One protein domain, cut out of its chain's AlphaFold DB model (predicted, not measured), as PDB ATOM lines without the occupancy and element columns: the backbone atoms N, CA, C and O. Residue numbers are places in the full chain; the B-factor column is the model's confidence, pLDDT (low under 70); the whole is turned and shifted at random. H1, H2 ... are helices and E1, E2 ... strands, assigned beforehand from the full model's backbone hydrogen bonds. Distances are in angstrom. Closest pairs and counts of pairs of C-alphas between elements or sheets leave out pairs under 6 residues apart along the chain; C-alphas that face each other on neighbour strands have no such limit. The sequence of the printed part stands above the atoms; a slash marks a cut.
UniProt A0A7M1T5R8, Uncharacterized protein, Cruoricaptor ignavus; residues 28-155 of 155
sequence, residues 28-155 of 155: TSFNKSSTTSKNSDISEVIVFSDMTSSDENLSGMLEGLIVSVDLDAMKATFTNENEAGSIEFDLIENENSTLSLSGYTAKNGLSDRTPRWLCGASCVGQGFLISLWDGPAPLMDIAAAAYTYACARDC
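AT A GLANCE: This is residues 28 to 155 of the 155 residues of an uncharacterized protein of Cruoricaptor ignavus (UniProt A0A7M1T5R8). A twisted sheet of six strands curls round one long helix, H2, and H3 folds back beside H2. The short H1 sits beside the strands, near the beginning of H2. The printed part has 128 residues, with named elements in the order E1 E2 H1 E3 E4 E5 E6 H2 H3; the sheet's order is E1 E2 E3 E4 E5 E6, all antiparallel. The class is mixed, helices and strands, and the whole is compact, with radius of gyration of the C-alphas 14.2 A and spans of 40 by 36 by 28 A.

HOW THE PARTS SIT: Start at E1, residues 28 to 36, which forms a hairpin with E2, residues 44 to 53; N 31 and O 49 are 2.8 A apart. H1, residues 56 to 62, stands at the sheet's level, its height 0.3 A. E3, residues 65 to 70, pairs with E2 through N 46 and O 69, 2.8 A. It opens a meander, each strand the antiparallel neighbour of the one before, with E4, residues 75 to 80, E5, residues 83 to 93, and E6, residues 99 to 107. Look at N 68 and O 77, 2.8 A, N 78 and O 87, 2.8 A, and N 88 and O 105, 2.9 A. H2, residues 116 to 133, is on one face of the sheet, giving two layers; its closest C-alphas to E6 are Leu 129 and Leu 99, 5.8 A. Its residues 116 to 121 alone touch H1, about perpendicular at 74 degrees, closest at C-alphas Trp 117 and Met 61, 4.9 A. H3, residues 138 to 153, touches H2 in a helical hairpin, opposite ways at a shallow tilt of 20 degrees, closest at C-alphas Ala 144 and Gly 127, 4.2 A. Every O i to N i+4 pair is within hydrogen-bond range in H1, 13 of 14 in H2 and 11 of 12 in H3.

IN THESE COORDINATES: Find C-alpha 28 at (64.329, -2.541, -28.215), where E1 begins its 26.5 A. E2 bends by 54 degrees at residue 50, E6 by 63 degrees at residue 103; E5 runs 29.5 A. H2 runs 27.0 A from C-alpha 116 at (82.825, 3.578, -19.717), and H3 22.6 A to C-alpha 153 at (71.428, 7.613, -17.945).

THE WHOLE: The printed part has no cut and no long link; its farthest C-alphas, Ser 40 and Glu 56, are 43.4 A apart. Mean pLDDT of the printed part is 70.3, with 54 residues under 70, among them 35 to 43, 108 to 117 and 130 to 155.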
ATOM      1  N   THR A  28      65.259  -2.160 -27.150       63.94
ATOM      2  CA  THR A  28      64.329  -2.541 -28.215       63.94
ATOM      3  C   THR A  28      64.520  -3.987 -28.644       63.94
ATOM      4  O   THR A  28      63.568  -4.625 -29.098       63.94
ATOM      5  N   SER A  29      65.731  -4.525 -28.486       66.69
ATOM      6  CA  SER A  29      66.010  -5.932 -28.735       66.69
ATOM      7  C   SER A  29      67.208  -6.427 -27.932       66.69
ATOM      8  O   SER A  29      68.093  -5.655 -27.568       66.69
ATOM      9  N   PHE A  30      67.198  -7.723 -27.642       72.88
ATOM     10  CA  PHE A  30      68.324  -8.478 -27.115       72.88
ATOM     11  C   PHE A  30      68.142  -9.947 -27.497       72.88
ATOM     12  O   PHE A  30      67.018 -10.433 -27.664       72.88
ATOM     13  N   ASN A  31      69.246 -10.667 -27.607       74.25
ATOM     14  CA  ASN A  31      69.261 -12.106 -27.792       74.25
ATOM     15  C   ASN A  31      69.492 -12.785 -26.438       74.25
ATOM     16  O   ASN A  31      70.500 -12.528 -25.779       74.25
ATOM     17  N   LYS A  32      68.555 -13.643 -26.022       79.50
ATOM     18  CA  LYS A  32      68.655 -14.462 -24.808       79.50
ATOM     19  C   LYS A  32      68.868 -15.915 -25.209       79.50
ATOM     20  O   LYS A  32      68.007 -16.514 -25.851       79.50
ATOM     21  N   SER A  33      69.973 -16.497 -24.766       79.19
ATOM     22  CA  SER A  33      70.233 -17.931 -24.891       79.19
ATOM     23  C   SER A  33      70.495 -18.536 -23.518       79.19
ATOM     24  O   SER A  33      71.048 -17.881 -22.640       79.19
ATOM     25  N   SER A  34      70.076 -19.780 -23.310       75.00
ATOM     26  CA  SER A  34      70.437 -20.547 -22.121       75.00
ATOM     27  C   SER A  34      71.157 -21.817 -22.545       75.00
ATOM     28  O   SER A  34      70.742 -22.512 -23.477       75.00
ATOM     29  N   THR A  35      72.275 -22.106 -21.884       67.88
ATOM     30  CA  THR A  35      73.014 -23.351 -22.083       67.88
ATOM     31  C   THR A  35      72.902 -24.186 -20.823       67.88
ATOM     32  O   THR A  35      73.299 -23.753 -19.747       67.88
ATOM     33  N   THR A  36      72.375 -25.400 -20.970       58.56
ATOM     34  CA  THR A  36      72.320 -26.403 -19.904       58.56
ATOM     35  C   THR A  36      73.334 -27.501 -20.210       58.56
ATOM     36  O   THR A  36      73.222 -28.193 -21.229       58.56
ATOM     37  N   SER A  37      74.340 -27.680 -19.352       48.41
ATOM     38  CA  SER A  37      75.283 -28.797 -19.499       48.41
ATOM     39  C   SER A  37      74.601 -30.119 -19.119       48.41
ATOM     40  O   SER A  37      74.020 -30.249 -18.048       48.41
ATOM     41  N   LYS A  38      74.645 -31.120 -20.010       47.72
ATOM     42  CA  LYS A  38      73.936 -32.410 -19.851       47.72
ATOM     43  C   LYS A  38      74.653 -33.453 -18.983       47.72
ATOM     44  O   LYS A  38      74.114 -34.543 -18.812       47.72
ATOM     45  N   ASN A  39      75.837 -33.161 -18.448       48.28
ATOM     46  CA  ASN A  39      76.602 -34.119 -17.646       48.28
ATOM     47  C   ASN A  39      76.806 -33.594 -16.224       48.28
ATOM     48  O   ASN A  39      77.776 -32.892 -15.974       48.28
ATOM     49  N   SER A  40      75.911 -34.038 -15.334       46.16
ATOM     50  CA  SER A  40      76.014 -33.995 -13.869       46.16
ATOM     51  C   SER A  40      76.034 -32.588 -13.257       46.16
ATOM     52  O   SER A  40      77.026 -31.882 -13.350       46.16
ATOM     53  N   ASP A  41      74.929 -32.254 -12.587       49.28
ATOM     54  CA  ASP A  41      74.581 -30.962 -11.981       49.28
ATOM     55  C   ASP A  41      74.285 -29.845 -13.004       49.28
ATOM     56  O   ASP A  41      75.040 -29.560 -13.932       49.28
ATOM     57  N   ILE A  42      73.069 -29.305 -12.911       48.31
ATOM     58  CA  ILE A  42      72.438 -28.441 -13.913       48.31
ATOM     59  C   ILE A  42      72.976 -27.016 -13.742       48.31
ATOM     60  O   ILE A  42      72.268 -26.175 -13.211       48.31
ATOM     61  N   SER A  43      74.183 -26.722 -14.235       56.00
ATOM     62  CA  SER A  43      74.583 -25.318 -14.404       56.00
ATOM     63  C   SER A  43      73.854 -24.711 -15.585       56.00
ATOM     64  O   SER A  43      74.146 -25.008 -16.750       56.00
ATOM     65  N   GLU A  44      72.849 -23.902 -15.258       71.50
ATOM     66  CA  GLU A  44      72.163 -23.026 -16.193       71.50
ATOM     67  C   GLU A  44      72.947 -21.717 -16.314       71.50
ATOM     68  O   GLU A  44      72.975 -20.892 -15.400       71.50
ATOM     69  N   VAL A  45      73.582 -21.538 -17.473       81.38
ATOM     70  CA  VAL A  45      74.201 -20.266 -17.848       81.38
ATOM     71  C   VAL A  45      73.277 -19.556 -18.824       81.38
ATOM     72  O   VAL A  45      72.971 -20.082 -19.901       81.38
ATOM     73  N   ILE A  46      72.839 -18.359 -18.449       82.06
ATOM     74  CA  ILE A  46      71.962 -17.505 -19.246       82.06
ATOM     75  C   ILE A  46      72.799 -16.384 -19.845       82.06
ATOM     76  O   ILE A  46      73.423 -15.614 -19.125       82.06
ATOM     77  N   VAL A  47      72.801 -16.274 -21.168       83.12
ATOM     78  CA  VAL A  47      73.580 -15.282 -21.905       83.12
ATOM     79  C   VAL A  47      72.636 -14.311 -22.597       83.12
ATOM     80  O   VAL A  47      71.782 -14.721 -23.388       83.12
ATOM     81  N   PHE A  48      72.825 -13.027 -22.320       81.88
ATOM     82  CA  PHE A  48      72.212 -11.912 -23.025       81.88
ATOM     83  C   PHE A  48      73.263 -11.253 -23.920       81.88
ATOM     84  O   PHE A  48      74.377 -10.981 -23.474       81.88
ATOM     85  N   SER A  49      72.920 -11.001 -25.178       82.31
ATOM     86  CA  SER A  49      73.811 -10.427 -26.202       82.31
ATOM     87  C   SER A  49      72.995  -9.653 -27.242       82.31
ATOM     88  O   SER A  49      71.772  -9.574 -27.105       82.31
ATOM     89  N   ASP A  50      73.648  -9.080 -28.258       79.00
ATOM     90  CA  ASP A  50      72.999  -8.358 -29.367       79.00
ATOM     91  C   ASP A  50      71.992  -7.294 -28.883       79.00
ATOM     92  O   ASP A  50      70.867  -7.196 -29.378       79.00
ATOM     93  N   MET A  51      72.362  -6.543 -27.844       76.75
ATOM     94  CA  MET A  51      71.465  -5.595 -27.189       76.75
ATOM     95  C   MET A  51      71.435  -4.275 -27.947       76.75
ATOM     96  O   MET A  51      72.480  -3.695 -28.232       76.75
ATOM     97  N   THR A  52      70.239  -3.761 -28.221       73.69
ATOM     98  CA  THR A  52      70.072  -2.460 -28.874       73.69
ATOM     99  C   THR A  52      69.122  -1.572 -28.095       73.69
ATOM    100  O   THR A  52      68.089  -2.022 -27.588       73.69
ATOM    101  N   SER A  53      69.455  -0.282 -28.043       72.69
ATOM    102  CA  SER A  53      68.600   0.742 -27.455       72.69
ATOM    103  C   SER A  53      68.071   1.709 -28.515       72.69
ATOM    104  O   SER A  53      68.758   1.966 -29.504       72.69
ATOM    105  N   SER A  54      66.870   2.259 -28.324       71.00
ATOM    106  CA  SER A  54      66.384   3.407 -29.105       71.00
ATOM    107  C   SER A  54      67.056   4.726 -28.706       71.00
ATOM    108  O   SER A  54      67.005   5.686 -29.471       71.00
ATOM    109  N   ASP A  55      67.726   4.769 -27.551       72.00
ATOM    110  CA  ASP A  55      68.641   5.850 -27.182       72.00
ATOM    111  C   ASP A  55      70.029   5.589 -27.788       72.00
ATOM    112  O   ASP A  55      70.649   4.566 -27.495       72.00
ATOM    113  N   GLU A  56      70.526   6.502 -28.629       71.69
ATOM    114  CA  GLU A  56      71.805   6.345 -29.342       71.69
ATOM    115  C   GLU A  56      73.019   6.271 -28.403       71.69
ATOM    116  O   GLU A  56      73.972   5.542 -28.688       71.69
ATOM    117  N   ASN A  57      72.993   6.993 -27.279       70.50
ATOM    118  CA  ASN A  57      74.098   7.017 -26.322       70.50
ATOM    119  C   ASN A  57      74.165   5.692 -25.553       70.50
ATOM    120  O   ASN A  57      75.231   5.084 -25.458       70.50
ATOM    121  N   LEU A  58      73.016   5.196 -25.086       69.12
ATOM    122  CA  LEU A  58      72.920   3.878 -24.467       69.12
ATOM    123  C   LEU A  58      73.245   2.779 -25.482       69.12
ATOM    124  O   LEU A  58      74.008   1.876 -25.166       69.12
ATOM    125  N   SER A  59      72.740   2.872 -26.714       74.19
ATOM    126  CA  SER A  59      73.012   1.892 -27.773       74.19
ATOM    127  C   SER A  59      74.515   1.750 -28.038       74.19
ATOM    128  O   SER A  59      75.019   0.633 -28.100       74.19
ATOM    129  N   GLY A  60      75.259   2.862 -28.055       71.62
ATOM    130  CA  GLY A  60      76.723   2.834 -28.150       71.62
ATOM    131  C   GLY A  60      77.429   2.208 -26.938       71.62
ATOM    132  O   GLY A  60      78.517   1.661 -27.081       71.62
ATOM    133  N   MET A  61      76.829   2.248 -25.742       70.88
ATOM    134  CA  MET A  61      77.357   1.551 -24.556       70.88
ATOM    135  C   MET A  61      77.020   0.053 -24.541       70.88
ATOM    136  O   MET A  61      77.746  -0.723 -23.917       70.88
ATOM    137  N   LEU A  62      75.926  -0.343 -25.197       73.62
ATOM    138  CA  LEU A  62      75.482  -1.735 -25.329       73.62
ATOM    139  C   LEU A  62      76.136  -2.461 -26.509       73.62
ATOM    140  O   LEU A  62      76.068  -3.687 -26.584       73.62
ATOM    141  N   GLU A  63      76.764  -1.729 -27.427       80.38
ATOM    142  CA  GLU A  63      77.378  -2.300 -28.619       80.38
ATOM    143  C   GLU A  63      78.469  -3.319 -28.250       80.38
ATOM    144  O   GLU A  63      79.471  -3.001 -27.602       80.38
ATOM    145  N   GLY A  64      78.256  -4.571 -28.666       80.75
ATOM    146  CA  GLY A  64      79.133  -5.701 -28.356       80.75
ATOM    147  C   GLY A  64      79.028  -6.208 -26.914       80.75
ATOM    148  O   GLY A  64      79.786  -7.102 -26.546       80.75
ATOM    149  N   LEU A  65      78.123  -5.673 -26.083       82.88
ATOM    150  CA  LEU A  65      77.951  -6.122 -24.705       82.88
ATOM    151  C   LEU A  65      77.339  -7.527 -24.656       82.88
ATOM    152  O   LEU A  65      76.268  -7.792 -25.202       82.88
ATOM    153  N   ILE A  66      77.998  -8.403 -23.908       85.06
ATOM    154  CA  ILE A  66      77.529  -9.741 -23.577       85.06
ATOM    155  C   ILE A  66      77.485  -9.858 -22.055       85.06
ATOM    156  O   ILE A  66      78.490  -9.639 -21.372       85.06
ATOM    157  N   VAL A  67      76.321 -10.238 -21.531       85.12
ATOM    158  CA  VAL A  67      76.082 -10.485 -20.106       85.12
ATOM    159  C   VAL A  67      75.786 -11.967 -19.923       85.12
ATOM    160  O   VAL A  67      74.778 -12.464 -20.413       85.12
ATOM    161  N   SER A  68      76.660 -12.678 -19.222       85.12
ATOM    162  CA  SER A  68      76.489 -14.097 -18.894       85.12
ATOM    163  C   SER A  68      76.208 -14.254 -17.409       85.12
ATOM    164  O   SER A  68      77.032 -13.867 -16.589       85.12
ATOM    165  N   VAL A  69      75.069 -14.834 -17.058       84.88
ATOM    166  CA  VAL A  69      74.632 -15.083 -15.684       84.88
ATOM    167  C   VAL A  69      74.720 -16.581 -15.416       84.88
ATOM    168  O   VAL A  69      74.064 -17.370 -16.093       84.88
ATOM    169  N   ASP A  70      75.536 -16.959 -14.441       86.38
ATOM    170  CA  ASP A  70      75.667 -18.316 -13.919       86.38
ATOM    171  C   ASP A  70      75.036 -18.345 -12.522       86.38
ATOM    172  O   ASP A  70      75.588 -17.806 -11.556       86.38
ATOM    173  N   LEU A  71      73.834 -18.918 -12.442       80.56
ATOM    174  CA  LEU A  71      73.051 -18.962 -11.205       80.56
ATOM    175  C   LEU A  71      73.633 -19.949 -10.185       80.56
ATOM    176  O   LEU A  71      73.486 -19.733  -8.986       80.56
ATOM    177  N   ASP A  72      74.346 -20.980 -10.637       82.00
ATOM    178  CA  ASP A  72      74.966 -21.975  -9.757       82.00
ATOM    179  C   ASP A  72      76.245 -21.433  -9.126       82.00
ATOM    180  O   ASP A  72      76.486 -21.586  -7.924       82.00
ATOM    181  N   ALA A  73      77.079 -20.779  -9.938       85.56
ATOM    182  CA  ALA A  73      78.285 -20.125  -9.450       85.56
ATOM    183  C   ALA A  73      77.977 -18.835  -8.675       85.56
ATOM    184  O   ALA A  73      78.886 -18.296  -8.041       85.56
ATOM    185  N   MET A  74      76.730 -18.348  -8.737       84.69
ATOM    186  CA  MET A  74      76.302 -17.039  -8.247       84.69
ATOM    187  C   MET A  74      77.184 -15.925  -8.821       84.69
ATOM    188  O   MET A  74      77.770 -15.131  -8.082       84.69
ATOM    189  N   LYS A  75      77.320 -15.886 -10.153       86.56
ATOM    190  CA  LYS A  75      78.166 -14.906 -10.854       86.56
ATOM    191  C   LYS A  75      77.518 -14.338 -12.102       86.56
ATOM    192  O   LYS A  75      76.856 -15.046 -12.853       86.56
ATOM    193  N   ALA A  76      77.807 -13.072 -12.379       84.38
ATOM    194  CA  ALA A  76      77.529 -12.451 -13.666       84.38
ATOM    195  C   ALA A  76      78.827 -11.955 -14.306       84.38
ATOM    196  O   ALA A  76      79.589 -11.206 -13.706       84.38
ATOM    197  N   THR A  77      79.083 -12.378 -15.537       87.50
ATOM    198  CA  THR A  77      80.254 -11.997 -16.323       87.50
ATOM    199  C   THR A  77      79.833 -11.057 -17.437       87.50
ATOM    200  O   THR A  77      78.948 -11.376 -18.228       87.50
ATOM    201  N   PHE A  78      80.505  -9.920 -17.515       86.31
ATOM    202  CA  PHE A  78      80.289  -8.885 -18.508       86.31
ATOM    203  C   PHE A  78      81.509  -8.840 -19.413       86.31
ATOM    204  O   PHE A  78      82.644  -8.691 -18.949       86.31
ATOM    205  N   THR A  79      81.275  -8.975 -20.706       86.31
ATOM    206  CA  THR A  79      82.297  -8.894 -21.752       86.31
ATOM    207  C   THR A  79      81.815  -7.949 -22.831       86.31
ATOM    208  O   THR A  79      80.613  -7.860 -23.065       86.31
ATOM    209  N   ASN A  80      82.736  -7.274 -23.507       84.12
ATOM    210  CA  ASN A  80      82.418  -6.504 -24.699       84.12
ATOM    211  C   ASN A  80      83.216  -7.079 -25.875       84.12
ATOM    212  O   ASN A  80      84.429  -7.205 -25.774       84.12
ATOM    213  N   GLU A  81      82.568  -7.445 -26.979       85.56
ATOM    214  CA  GLU A  81      83.244  -7.993 -28.168       85.56
ATOM    215  C   GLU A  81      84.273  -7.027 -28.774       85.56
ATOM    216  O   GLU A  81      85.252  -7.455 -29.390       85.56
ATOM    217  N   ASN A  82      84.074  -5.724 -28.566       82.75
ATOM    218  CA  ASN A  82      84.927  -4.659 -29.077       82.75
ATOM    219  C   ASN A  82      86.071  -4.291 -28.116       82.75
ATOM    220  O   ASN A  82      86.985  -3.563 -28.513       82.75
ATOM    221  N   GLU A  83      86.057  -4.779 -26.870       75.81
ATOM    222  CA  GLU A  83      87.085  -4.478 -25.870       75.81
ATOM    223  C   GLU A  83      87.689  -5.739 -25.242       75.81
ATOM    224  O   GLU A  83      87.019  -6.715 -24.924       75.81
ATOM    225  N   ALA A  84      89.002  -5.721 -25.015       77.44
ATOM    226  CA  ALA A  84      89.663  -6.834 -24.352       77.44
ATOM    227  C   ALA A  84      89.353  -6.842 -22.847       77.44
ATOM    228  O   ALA A  84      89.567  -5.850 -22.150       77.44
ATOM    229  N   GLY A  85      88.940  -8.006 -22.350       78.31
ATOM    230  CA  GLY A  85      88.778  -8.275 -20.928       78.31
ATOM    231  C   GLY A  85      87.364  -8.680 -20.554       78.31
ATOM    232  O   GLY A  85      86.441  -8.667 -21.366       78.31
ATOM    233  N   SER A  86      87.210  -9.095 -19.304       82.06
ATOM    234  CA  SER A  86      85.907  -9.403 -18.733       82.06
ATOM    235  C   SER A  86      85.823  -8.880 -17.315       82.06
ATOM    236  O   SER A  86      86.830  -8.773 -16.613       82.06
ATOM    237  N   ILE A  87      84.618  -8.536 -16.887       82.06
ATOM    238  CA  ILE A  87      84.359  -8.118 -15.517       82.06
ATOM    239  C   ILE A  87      83.348  -9.082 -14.933       82.06
ATOM    240  O   ILE A  87      82.255  -9.248 -15.464       82.06
ATOM    241  N   GLU A  88      83.735  -9.737 -13.852       83.56
ATOM    242  CA  GLU A  88      82.859 -10.631 -13.108       83.56
ATOM    243  C   GLU A  88      82.331  -9.929 -11.872       83.56
ATOM    244  O   GLU A  88      83.109  -9.347 -11.122       83.56
ATOM    245  N   PHE A  89      81.034 -10.034 -11.647       81.75
ATOM    246  CA  PHE A  89      80.346  -9.617 -10.439       81.75
ATOM    247  C   PHE A  89      79.874 -10.865  -9.705       81.75
ATOM    248  O   PHE A  89      79.457 -11.841 -10.340       81.75
ATOM    249  N   ASP A  90      79.923 -10.825  -8.379       82.44
ATOM    250  CA  ASP A  90      79.267 -11.837  -7.567       82.44
ATOM    251  C   ASP A  90      77.766 -11.509  -7.507       82.44
ATOM    252  O   ASP A  90      77.362 -10.342  -7.498       82.44
ATOM    253  N   LEU A  91      76.928 -12.538  -7.501       82.06
ATOM    254  CA  LEU A  91      75.491 -12.401  -7.313       82.06
ATOM    255  C   LEU A  91      75.168 -12.577  -5.838       82.06
ATOM    256  O   LEU A  91      75.568 -13.561  -5.214       82.06
ATOM    257  N   ILE A  92      74.423 -11.626  -5.286       80.56
ATOM    258  CA  ILE A  92      73.900 -11.709  -3.926       80.56
ATOM    259  C   ILE A  92      72.384 -11.752  -3.997       80.56
ATOM    260  O   ILE A  92      71.753 -10.887  -4.607       80.56
ATOM    261  N   GLU A  93      71.819 -12.766  -3.351       79.56
ATOM    262  CA  GLU A  93      70.392 -12.852  -3.079       79.56
ATOM    263  C   GLU A  93      70.051 -11.946  -1.887       79.56
ATOM    264  O   GLU A  93      70.618 -12.081  -0.799       79.56
ATOM    265  N   ASN A  94      69.146 -10.995  -2.104       71.62
ATOM    266  CA  ASN A  94      68.673 -10.071  -1.077       71.62
ATOM    267  C   ASN A  94      67.496 -10.657  -0.283       71.62
ATOM    268  O   ASN A  94      66.942 -11.697  -0.624       71.62
ATOM    269  N   GLU A  95      67.055  -9.953   0.765       71.25
ATOM    270  CA  GLU A  95      65.970 -10.399   1.662       71.25
ATOM    271  C   GLU A  95      64.620 -10.637   0.953       71.25
ATOM    272  O   GLU A  95      63.796 -11.406   1.443       71.25
ATOM    273  N   ASN A  96      64.411 -10.030  -0.219       65.25
ATOM    274  CA  ASN A  96      63.233 -10.238  -1.071       65.25
ATOM    275  C   ASN A  96      63.424 -11.373  -2.097       65.25
ATOM    276  O   ASN A  96      62.689 -11.452  -3.080       65.25
ATOM    277  N   SER A  97      64.455 -12.195  -1.904       65.00
ATOM    278  CA  SER A  97      64.967 -13.194  -2.838       65.00
ATOM    279  C   SER A  97      65.442 -12.645  -4.189       65.00
ATOM    280  O   SER A  97      65.843 -13.401  -5.048       65.00
ATOM    281  N   THR A  98      65.483 -11.334  -4.415       68.00
ATOM    282  CA  THR A  98      65.990 -10.786  -5.682       68.00
ATOM    283  C   THR A  98      67.511 -10.909  -5.788       68.00
ATOM    284  O   THR A  98      68.227 -10.726  -4.803       68.00
ATOM    285  N   LEU A  99      68.019 -11.170  -6.995       74.44
ATOM    286  CA  LEU A  99      69.457 -11.174  -7.268       74.44
ATOM    287  C   LEU A  99      69.958  -9.759  -7.546       74.44
ATOM    288  O   LEU A  99      69.310  -8.984  -8.246       74.44
ATOM    289  N   SER A 100      71.142  -9.450  -7.028       74.25
ATOM    290  CA  SER A 100      71.842  -8.194  -7.287       74.25
ATOM    291  C   SER A 100      73.322  -8.429  -7.571       74.25
ATOM    292  O   SER A 100      73.925  -9.352  -7.022       74.25
ATOM    293  N   LEU A 101      73.913  -7.595  -8.427       78.00
ATOM    294  CA  LEU A 101      75.363  -7.572  -8.636       78.00
ATOM    295  C   LEU A 101      76.057  -6.958  -7.414       78.00
ATOM    296  O   LEU A 101      75.684  -5.872  -6.965       78.00
ATOM    297  N   SER A 102      77.101  -7.613  -6.920       76.69
ATOM    298  CA  SER A 102      77.935  -7.124  -5.828       76.69
ATOM    299  C   SER A 102      79.390  -7.504  -6.031       76.69
ATOM    300  O   SER A 102      79.708  -8.596  -6.496       76.69
ATOM    301  N   GLY A 103      80.284  -6.589  -5.654       70.31
ATOM    302  CA  GLY A 103      81.708  -6.726  -5.934       70.31
ATOM    303  C   GLY A 103      81.990  -6.785  -7.438       70.31
ATOM    304  O   GLY A 103      81.116  -7.045  -8.256       70.31
ATOM    305  N   TYR A 104      83.226  -6.516  -7.840       72.56
ATOM    306  CA  TYR A 104      83.636  -6.848  -9.197       72.56
ATOM    307  C   TYR A 104      85.096  -7.265  -9.235       72.56
ATOM    308  O   TYR A 104      85.936  -6.759  -8.487       72.56
ATOM    309  N   THR A 105      85.397  -8.194 -10.129       75.44
ATOM    310  CA  THR A 105      86.745  -8.643 -10.447       75.44
ATOM    311  C   THR A 105      86.977  -8.427 -11.932       75.44
ATOM    312  O   THR A 105      86.386  -9.104 -12.772       75.44
ATOM    313  N   ALA A 106      87.861  -7.488 -12.261       69.94
ATOM    314  CA  ALA A 106      88.344  -7.312 -13.622       69.94
ATOM    315  C   ALA A 106      89.331  -8.437 -13.980       69.94
ATOM    316  O   ALA A 106      90.264  -8.730 -13.226       69.94
ATOM    317  N   LYS A 107      89.136  -9.070 -15.135       73.31
ATOM    318  CA  LYS A 107      89.970 -10.152 -15.666       73.31
ATOM    319  C   LYS A 107      90.530  -9.781 -17.034       73.31
ATOM    320  O   LYS A 107      89.895  -9.085 -17.816       73.31
ATOM    321  N   ASN A 108      91.707 -10.324 -17.341       62.25
ATOM    322  CA  ASN A 108      92.330 -10.295 -18.668       62.25
ATOM    323  C   ASN A 108      92.468  -8.896 -19.300       62.25
ATOM    324  O   ASN A 108      91.804  -8.582 -20.278       62.25
ATOM    325  N   GLY A 109      93.412  -8.086 -18.813       56.97
ATOM    326  CA  GLY A 109      93.910  -6.936 -19.585       56.97
ATOM    327  C   GLY A 109      93.073  -5.658 -19.516       56.97
ATOM    328  O   GLY A 109      93.385  -4.705 -20.226       56.97
ATOM    329  N   LEU A 110      92.075  -5.599 -18.631       60.34
ATOM    330  CA  LEU A 110      91.450  -4.338 -18.247       60.34
ATOM    331  C   LEU A 110      92.501  -3.396 -17.641       60.34
ATOM    332  O   LEU A 110      93.203  -3.749 -16.694       60.34
ATOM    333  N   SER A 111      92.624  -2.209 -18.236       53.97
ATOM    334  CA  SER A 111      93.443  -1.105 -17.725       53.97
ATOM    335  C   SER A 111      92.991  -0.717 -16.308       53.97
ATOM    336  O   SER A 111      91.827  -0.909 -15.969       53.97
ATOM    337  N   ASP A 112      93.858  -0.087 -15.505       53.69
ATOM    338  CA  ASP A 112      93.531   0.433 -14.154       53.69
ATOM    339  C   ASP A 112      92.333   1.416 -14.137       53.69
ATOM    340  O   ASP A 112      91.874   1.842 -13.078       53.69
ATOM    341  N   ARG A 113      91.832   1.816 -15.313       56.84
ATOM    342  CA  ARG A 113      90.611   2.601 -15.486       56.84
ATOM    343  C   ARG A 113      89.447   1.707 -15.884       56.84
ATOM    344  O   ARG A 113      89.471   1.078 -16.938       56.84
ATOM    345  N   THR A 114      88.397   1.765 -15.077       63.31
ATOM    346  CA  THR A 114      87.099   1.162 -15.357       63.31
ATOM    347  C   THR A 114      86.567   1.621 -16.726       63.31
ATOM    348  O   THR A 114      86.537   2.833 -16.976       63.31
ATOM    349  N   PRO A 115      86.158   0.705 -17.624       65.56
ATOM    350  CA  PRO A 115      85.627   1.078 -18.930       65.56
ATOM    351  C   PRO A 115      84.322   1.853 -18.802       65.56
ATOM    352  O   PRO A 115      83.511   1.573 -17.920       65.56
ATOM    353  N   ARG A 116      84.070   2.790 -19.723       67.31
ATOM    354  CA  ARG A 116      82.825   3.578 -19.717       67.31
ATOM    355  C   ARG A 116      81.590   2.707 -19.945       67.31
ATOM    356  O   ARG A 116      80.570   2.940 -19.307       67.31
ATOM    357  N   TRP A 117      81.704   1.674 -20.781       67.69
ATOM    358  CA  TRP A 117      80.619   0.723 -21.028       67.69
ATOM    359  C   TRP A 117      80.248  -0.088 -19.783       67.69
ATOM    360  O   TRP A 117      79.130  -0.584 -19.715       67.69
ATOM    361  N   LEU A 118      81.128  -0.189 -18.772       72.19
ATOM    362  CA  LEU A 118      80.823  -0.942 -17.554       72.19
ATOM    363  C   LEU A 118      79.654  -0.335 -16.776       72.19
ATOM    364  O   LEU A 118      78.885  -1.076 -16.175       72.19
ATOM    365  N   CYS A 119      79.513   0.993 -16.785       71.25
ATOM    366  CA  CYS A 119      78.426   1.654 -16.065       71.25
ATOM    367  C   CYS A 119      77.076   1.219 -16.652       71.25
ATOM    368  O   CYS A 119      76.285   0.581 -15.957       71.25
ATOM    369  N   GLY A 120      76.892   1.406 -17.965       67.88
ATOM    370  CA  GLY A 120      75.714   0.917 -18.684       67.88
ATOM    371  C   GLY A 120      75.532  -0.595 -18.550       67.88
ATOM    372  O   GLY A 120      74.437  -1.061 -18.255       67.88
ATOM    373  N   ALA A 121      76.613  -1.366 -18.660       69.44
ATOM    374  CA  ALA A 121      76.573  -2.813 -18.522       69.44
ATOM    375  C   ALA A 121      76.083  -3.269 -17.144       69.44
ATOM    376  O   ALA A 121      75.218  -4.134 -17.071       69.44
ATOM    377  N   SER A 122      76.572  -2.670 -16.058       71.00
ATOM    378  CA  SER A 122      76.139  -3.014 -14.701       71.00
ATOM    379  C   SER A 122      74.646  -2.736 -14.491       71.00
ATOM    380  O   SER A 122      73.931  -3.598 -13.982       71.00
ATOM    381  N   CYS A 123      74.149  -1.600 -14.984       73.69
ATOM    382  CA  CYS A 123      72.732  -1.244 -14.963       73.69
ATOM    383  C   CYS A 123      71.860  -2.239 -15.735       73.69
ATOM    384  O   CYS A 123      70.824  -2.683 -15.242       73.69
ATOM    385  N   VAL A 124      72.315  -2.628 -16.925       71.75
ATOM    386  CA  VAL A 124      71.653  -3.620 -17.782       71.75
ATOM    387  C   VAL A 124      71.633  -4.990 -17.125       71.75
ATOM    388  O   VAL A 124      70.608  -5.669 -17.116       71.75
ATOM    389  N   GLY A 125      72.748  -5.378 -16.516       73.44
ATOM    390  CA  GLY A 125      72.860  -6.612 -15.759       73.44
ATOM    391  C   GLY A 125      71.871  -6.680 -14.604       73.44
ATOM    392  O   GLY A 125      71.159  -7.671 -14.483       73.44
ATOM    393  N   GLN A 126      71.774  -5.620 -13.798       72.12
ATOM    394  CA  GLN A 126      70.795  -5.537 -12.709       72.12
ATOM    395  C   GLN A 126      69.355  -5.638 -13.233       72.12
ATOM    396  O   GLN A 126      68.555  -6.393 -12.682       72.12
ATOM    397  N   GLY A 127      69.030  -4.953 -14.334       70.38
ATOM    398  CA  GLY A 127      67.726  -5.093 -14.985       70.38
ATOM    399  C   GLY A 127      67.429  -6.535 -15.398       70.38
ATOM    400  O   GLY A 127      66.362  -7.067 -15.089       70.38
ATOM    401  N   PHE A 128      68.379  -7.217 -16.034       74.12
ATOM    402  CA  PHE A 128      68.184  -8.616 -16.409       74.12
ATOM    403  C   PHE A 128      68.052  -9.551 -15.209       74.12
ATOM    404  O   PHE A 128      67.254 -10.481 -15.279       74.12
ATOM    405  N   LEU A 129      68.755  -9.305 -14.103       71.88
ATOM    406  CA  LEU A 129      68.574 -10.086 -12.874       71.88
ATOM    407  C   LEU A 129      67.154  -9.940 -12.309       71.88
ATOM    408  O   LEU A 129      66.568 -10.937 -11.887       71.88
ATOM    409  N   ILE A 130      66.572  -8.738 -12.376       68.69
ATOM    410  CA  ILE A 130      65.172  -8.495 -11.996       68.69
ATOM    411  C   ILE A 130      64.216  -9.288 -12.905       68.69
ATOM    412  O   ILE A 130      63.315  -9.960 -12.407       68.69
ATOM    413  N   SER A 131      64.435  -9.257 -14.225       67.00
ATOM    414  CA  SER A 131      63.635 -10.012 -15.209       67.00
ATOM    415  C   SER A 131      63.763 -11.534 -15.031       67.00
ATOM    416  O   SER A 131      62.782 -12.266 -15.134       67.00
ATOM    417  N   LEU A 132      64.961 -12.032 -14.715       69.44
ATOM    418  CA  LEU A 132      65.197 -13.457 -14.483       69.44
ATOM    419  C   LEU A 132      64.506 -13.976 -13.225       69.44
ATOM    420  O   LEU A 132      64.058 -15.123 -13.220       69.44
ATOM    421  N   TRP A 133      64.415 -13.151 -12.184       64.81
ATOM    422  CA  TRP A 133      63.856 -13.569 -10.906       64.81
ATOM    423  C   TRP A 133      62.326 -13.705 -10.926       64.81
ATOM    424  O   TRP A 133      61.788 -14.620 -10.306       64.81
ATOM    425  N   ASP A 134      61.618 -12.843 -11.665       56.28
ATOM    426  CA  ASP A 134      60.142 -12.844 -11.691       56.28
ATOM    427  C   ASP A 134      59.534 -13.745 -12.795       56.28
ATOM    428  O   ASP A 134      58.321 -13.804 -13.007       56.28
ATOM    429  N   GLY A 135      60.375 -14.499 -13.512       54.28
ATOM    430  CA  GLY A 135      59.941 -15.384 -14.595       54.28
ATOM    431  C   GLY A 135      59.486 -14.629 -15.859       54.28
ATOM    432  O   GLY A 135      59.781 -13.451 -16.023       54.28
ATOM    433  N   PRO A 136      58.793 -15.288 -16.813       49.16
ATOM    434  CA  PRO A 136      58.423 -14.708 -18.113       49.16
ATOM    435  C   PRO A 136      57.242 -13.720 -18.008       49.16
ATOM    436  O   PRO A 136      56.244 -13.846 -18.722       49.16
ATOM    437  N   ALA A 137      57.319 -12.768 -17.080       51.34
ATOM    438  CA  ALA A 137      56.319 -11.736 -16.870       51.34
ATOM    439  C   ALA A 137      56.668 -10.487 -17.709       51.34
ATOM    440  O   ALA A 137      57.552  -9.719 -17.334       51.34
ATOM    441  N   PRO A 138      55.933 -10.199 -18.800       45.53
ATOM    442  CA  PRO A 138      56.266  -9.102 -19.715       45.53
ATOM    443  C   PRO A 138      56.195  -7.707 -19.075       45.53
ATOM    444  O   PRO A 138      56.763  -6.760 -19.601       45.53
ATOM    445  N   LEU A 139      55.497  -7.553 -17.944       44.84
ATOM    446  CA  LEU A 139      55.456  -6.290 -17.196       44.84
ATOM    447  C   LEU A 139      56.755  -6.028 -16.423       44.84
ATOM    448  O   LEU A 139      57.140  -4.874 -16.242       44.84
ATOM    449  N   MET A 140      57.437  -7.088 -15.999       55.06
ATOM    450  CA  MET A 140      58.682  -6.996 -15.243       55.06
ATOM    451  C   MET A 140      59.872  -6.750 -16.152       55.06
ATOM    452  O   MET A 140      60.779  -6.023 -15.765       55.06
ATOM    453  N   ASP A 141      59.814  -7.234 -17.391       56.09
ATOM    454  CA  ASP A 141      60.781  -6.887 -18.434       56.09
ATOM    455  C   ASP A 141      60.774  -5.376 -18.731       56.09
ATOM    456  O   ASP A 141      61.826  -4.770 -18.927       56.09
ATOM    457  N   ILE A 142      59.597  -4.739 -18.688       52.16
ATOM    458  CA  ILE A 142      59.447  -3.285 -18.867       52.16
ATOM    459  C   ILE A 142      60.011  -2.529 -17.658       52.16
ATOM    460  O   ILE A 142      60.727  -1.543 -17.828       52.16
ATOM    461  N   ALA A 143      59.726  -2.989 -16.437       55.56
ATOM    462  CA  ALA A 143      60.262  -2.382 -15.217       55.56
ATOM    463  C   ALA A 143      61.793  -2.522 -15.130       55.56
ATOM    464  O   ALA A 143      62.486  -1.562 -14.797       55.56
ATOM    465  N   ALA A 144      62.323  -3.688 -15.501       63.84
ATOM    466  CA  ALA A 144      63.749  -3.960 -15.621       63.84
ATOM    467  C   ALA A 144      64.422  -3.073 -16.675       63.84
ATOM    468  O   ALA A 144      65.489  -2.511 -16.419       63.84
ATOM    469  N   ALA A 145      63.795  -2.903 -17.842       60.38
ATOM    470  CA  ALA A 145      64.289  -2.016 -18.892       60.38
ATOM    471  C   ALA A 145      64.266  -0.539 -18.454       60.38
ATOM    472  O   ALA A 145      65.226   0.192 -18.700       60.38
ATOM    473  N   ALA A 146      63.215  -0.105 -17.755       57.44
ATOM    474  CA  ALA A 146      63.115   1.248 -17.212       57.44
ATOM    475  C   ALA A 146      64.167   1.513 -16.120       57.44
ATOM    476  O   ALA A 146      64.817   2.559 -16.138       57.44
ATOM    477  N   TYR A 147      64.381   0.554 -15.212       63.28
ATOM    478  CA  TYR A 147      65.430   0.620 -14.190       63.28
ATOM    479  C   TYR A 147      66.822   0.687 -14.822       63.28
ATOM    480  O   TYR A 147      67.623   1.556 -14.478       63.28
ATOM    481  N   THR A 148      67.080  -0.189 -15.796       66.81
ATOM    482  CA  THR A 148      68.326  -0.214 -16.571       66.81
ATOM    483  C   THR A 148      68.626   1.153 -17.170       66.81
ATOM    484  O   THR A 148      69.749   1.637 -17.067       66.81
ATOM    485  N   TYR A 149      67.619   1.786 -17.774       61.97
ATOM    486  CA  TYR A 149      67.773   3.099 -18.380       61.97
ATOM    487  C   TYR A 149      68.048   4.191 -17.348       61.97
ATOM    488  O   TYR A 149      69.002   4.938 -17.528       61.97
ATOM    489  N   ALA A 150      67.250   4.286 -16.279       60.72
ATOM    490  CA  ALA A 150      67.460   5.301 -15.244       60.72
ATOM    491  C   ALA A 150      68.878   5.198 -14.661       60.72
ATOM    492  O   ALA A 150      69.610   6.181 -14.613       60.72
ATOM    493  N   CYS A 151      69.301   3.973 -14.353       66.44
ATOM    494  CA  CYS A 151      70.646   3.680 -13.883       66.44
ATOM    495  C   CYS A 151      71.724   4.076 -14.910       66.44
ATOM    496  O   CYS A 151      72.708   4.715 -14.547       66.44
ATOM    497  N   ALA A 152      71.549   3.728 -16.190       63.28
ATOM    498  CA  ALA A 152      72.560   3.977 -17.218       63.28
ATOM    499  C   ALA A 152      72.609   5.436 -17.695       63.28
ATOM    500  O   ALA A 152      73.646   5.868 -18.186       63.28
ATOM    501  N   ARG A 153      71.507   6.189 -17.578       60.78
ATOM    502  CA  ARG A 153      71.428   7.613 -17.945       60.78
ATOM    503  C   ARG A 153      72.144   8.512 -16.941       60.78
ATOM    504  O   ARG A 153      72.637   9.571 -17.318       60.78
ATOM    505  N   ASP A 154      72.152   8.107 -15.676       59.69
ATOM    506  CA  ASP A 154      72.797   8.855 -14.596       59.69
ATOM    507  C   ASP A 154      74.286   8.453 -14.421       59.69
ATOM    508  O   ASP A 154      74.978   8.952 -13.529       59.69
ATOM    509  N   CYS A 155      74.779   7.601 -15.331       61.00
ATOM    510  CA  CYS A 155      76.182   7.411 -15.698       61.00
ATOM    511  C   CYS A 155      76.574   8.335 -16.885       61.00
ATOM    512  O   CYS A 155      77.770   8.694 -16.964       61.00
TER     513      CYS A 155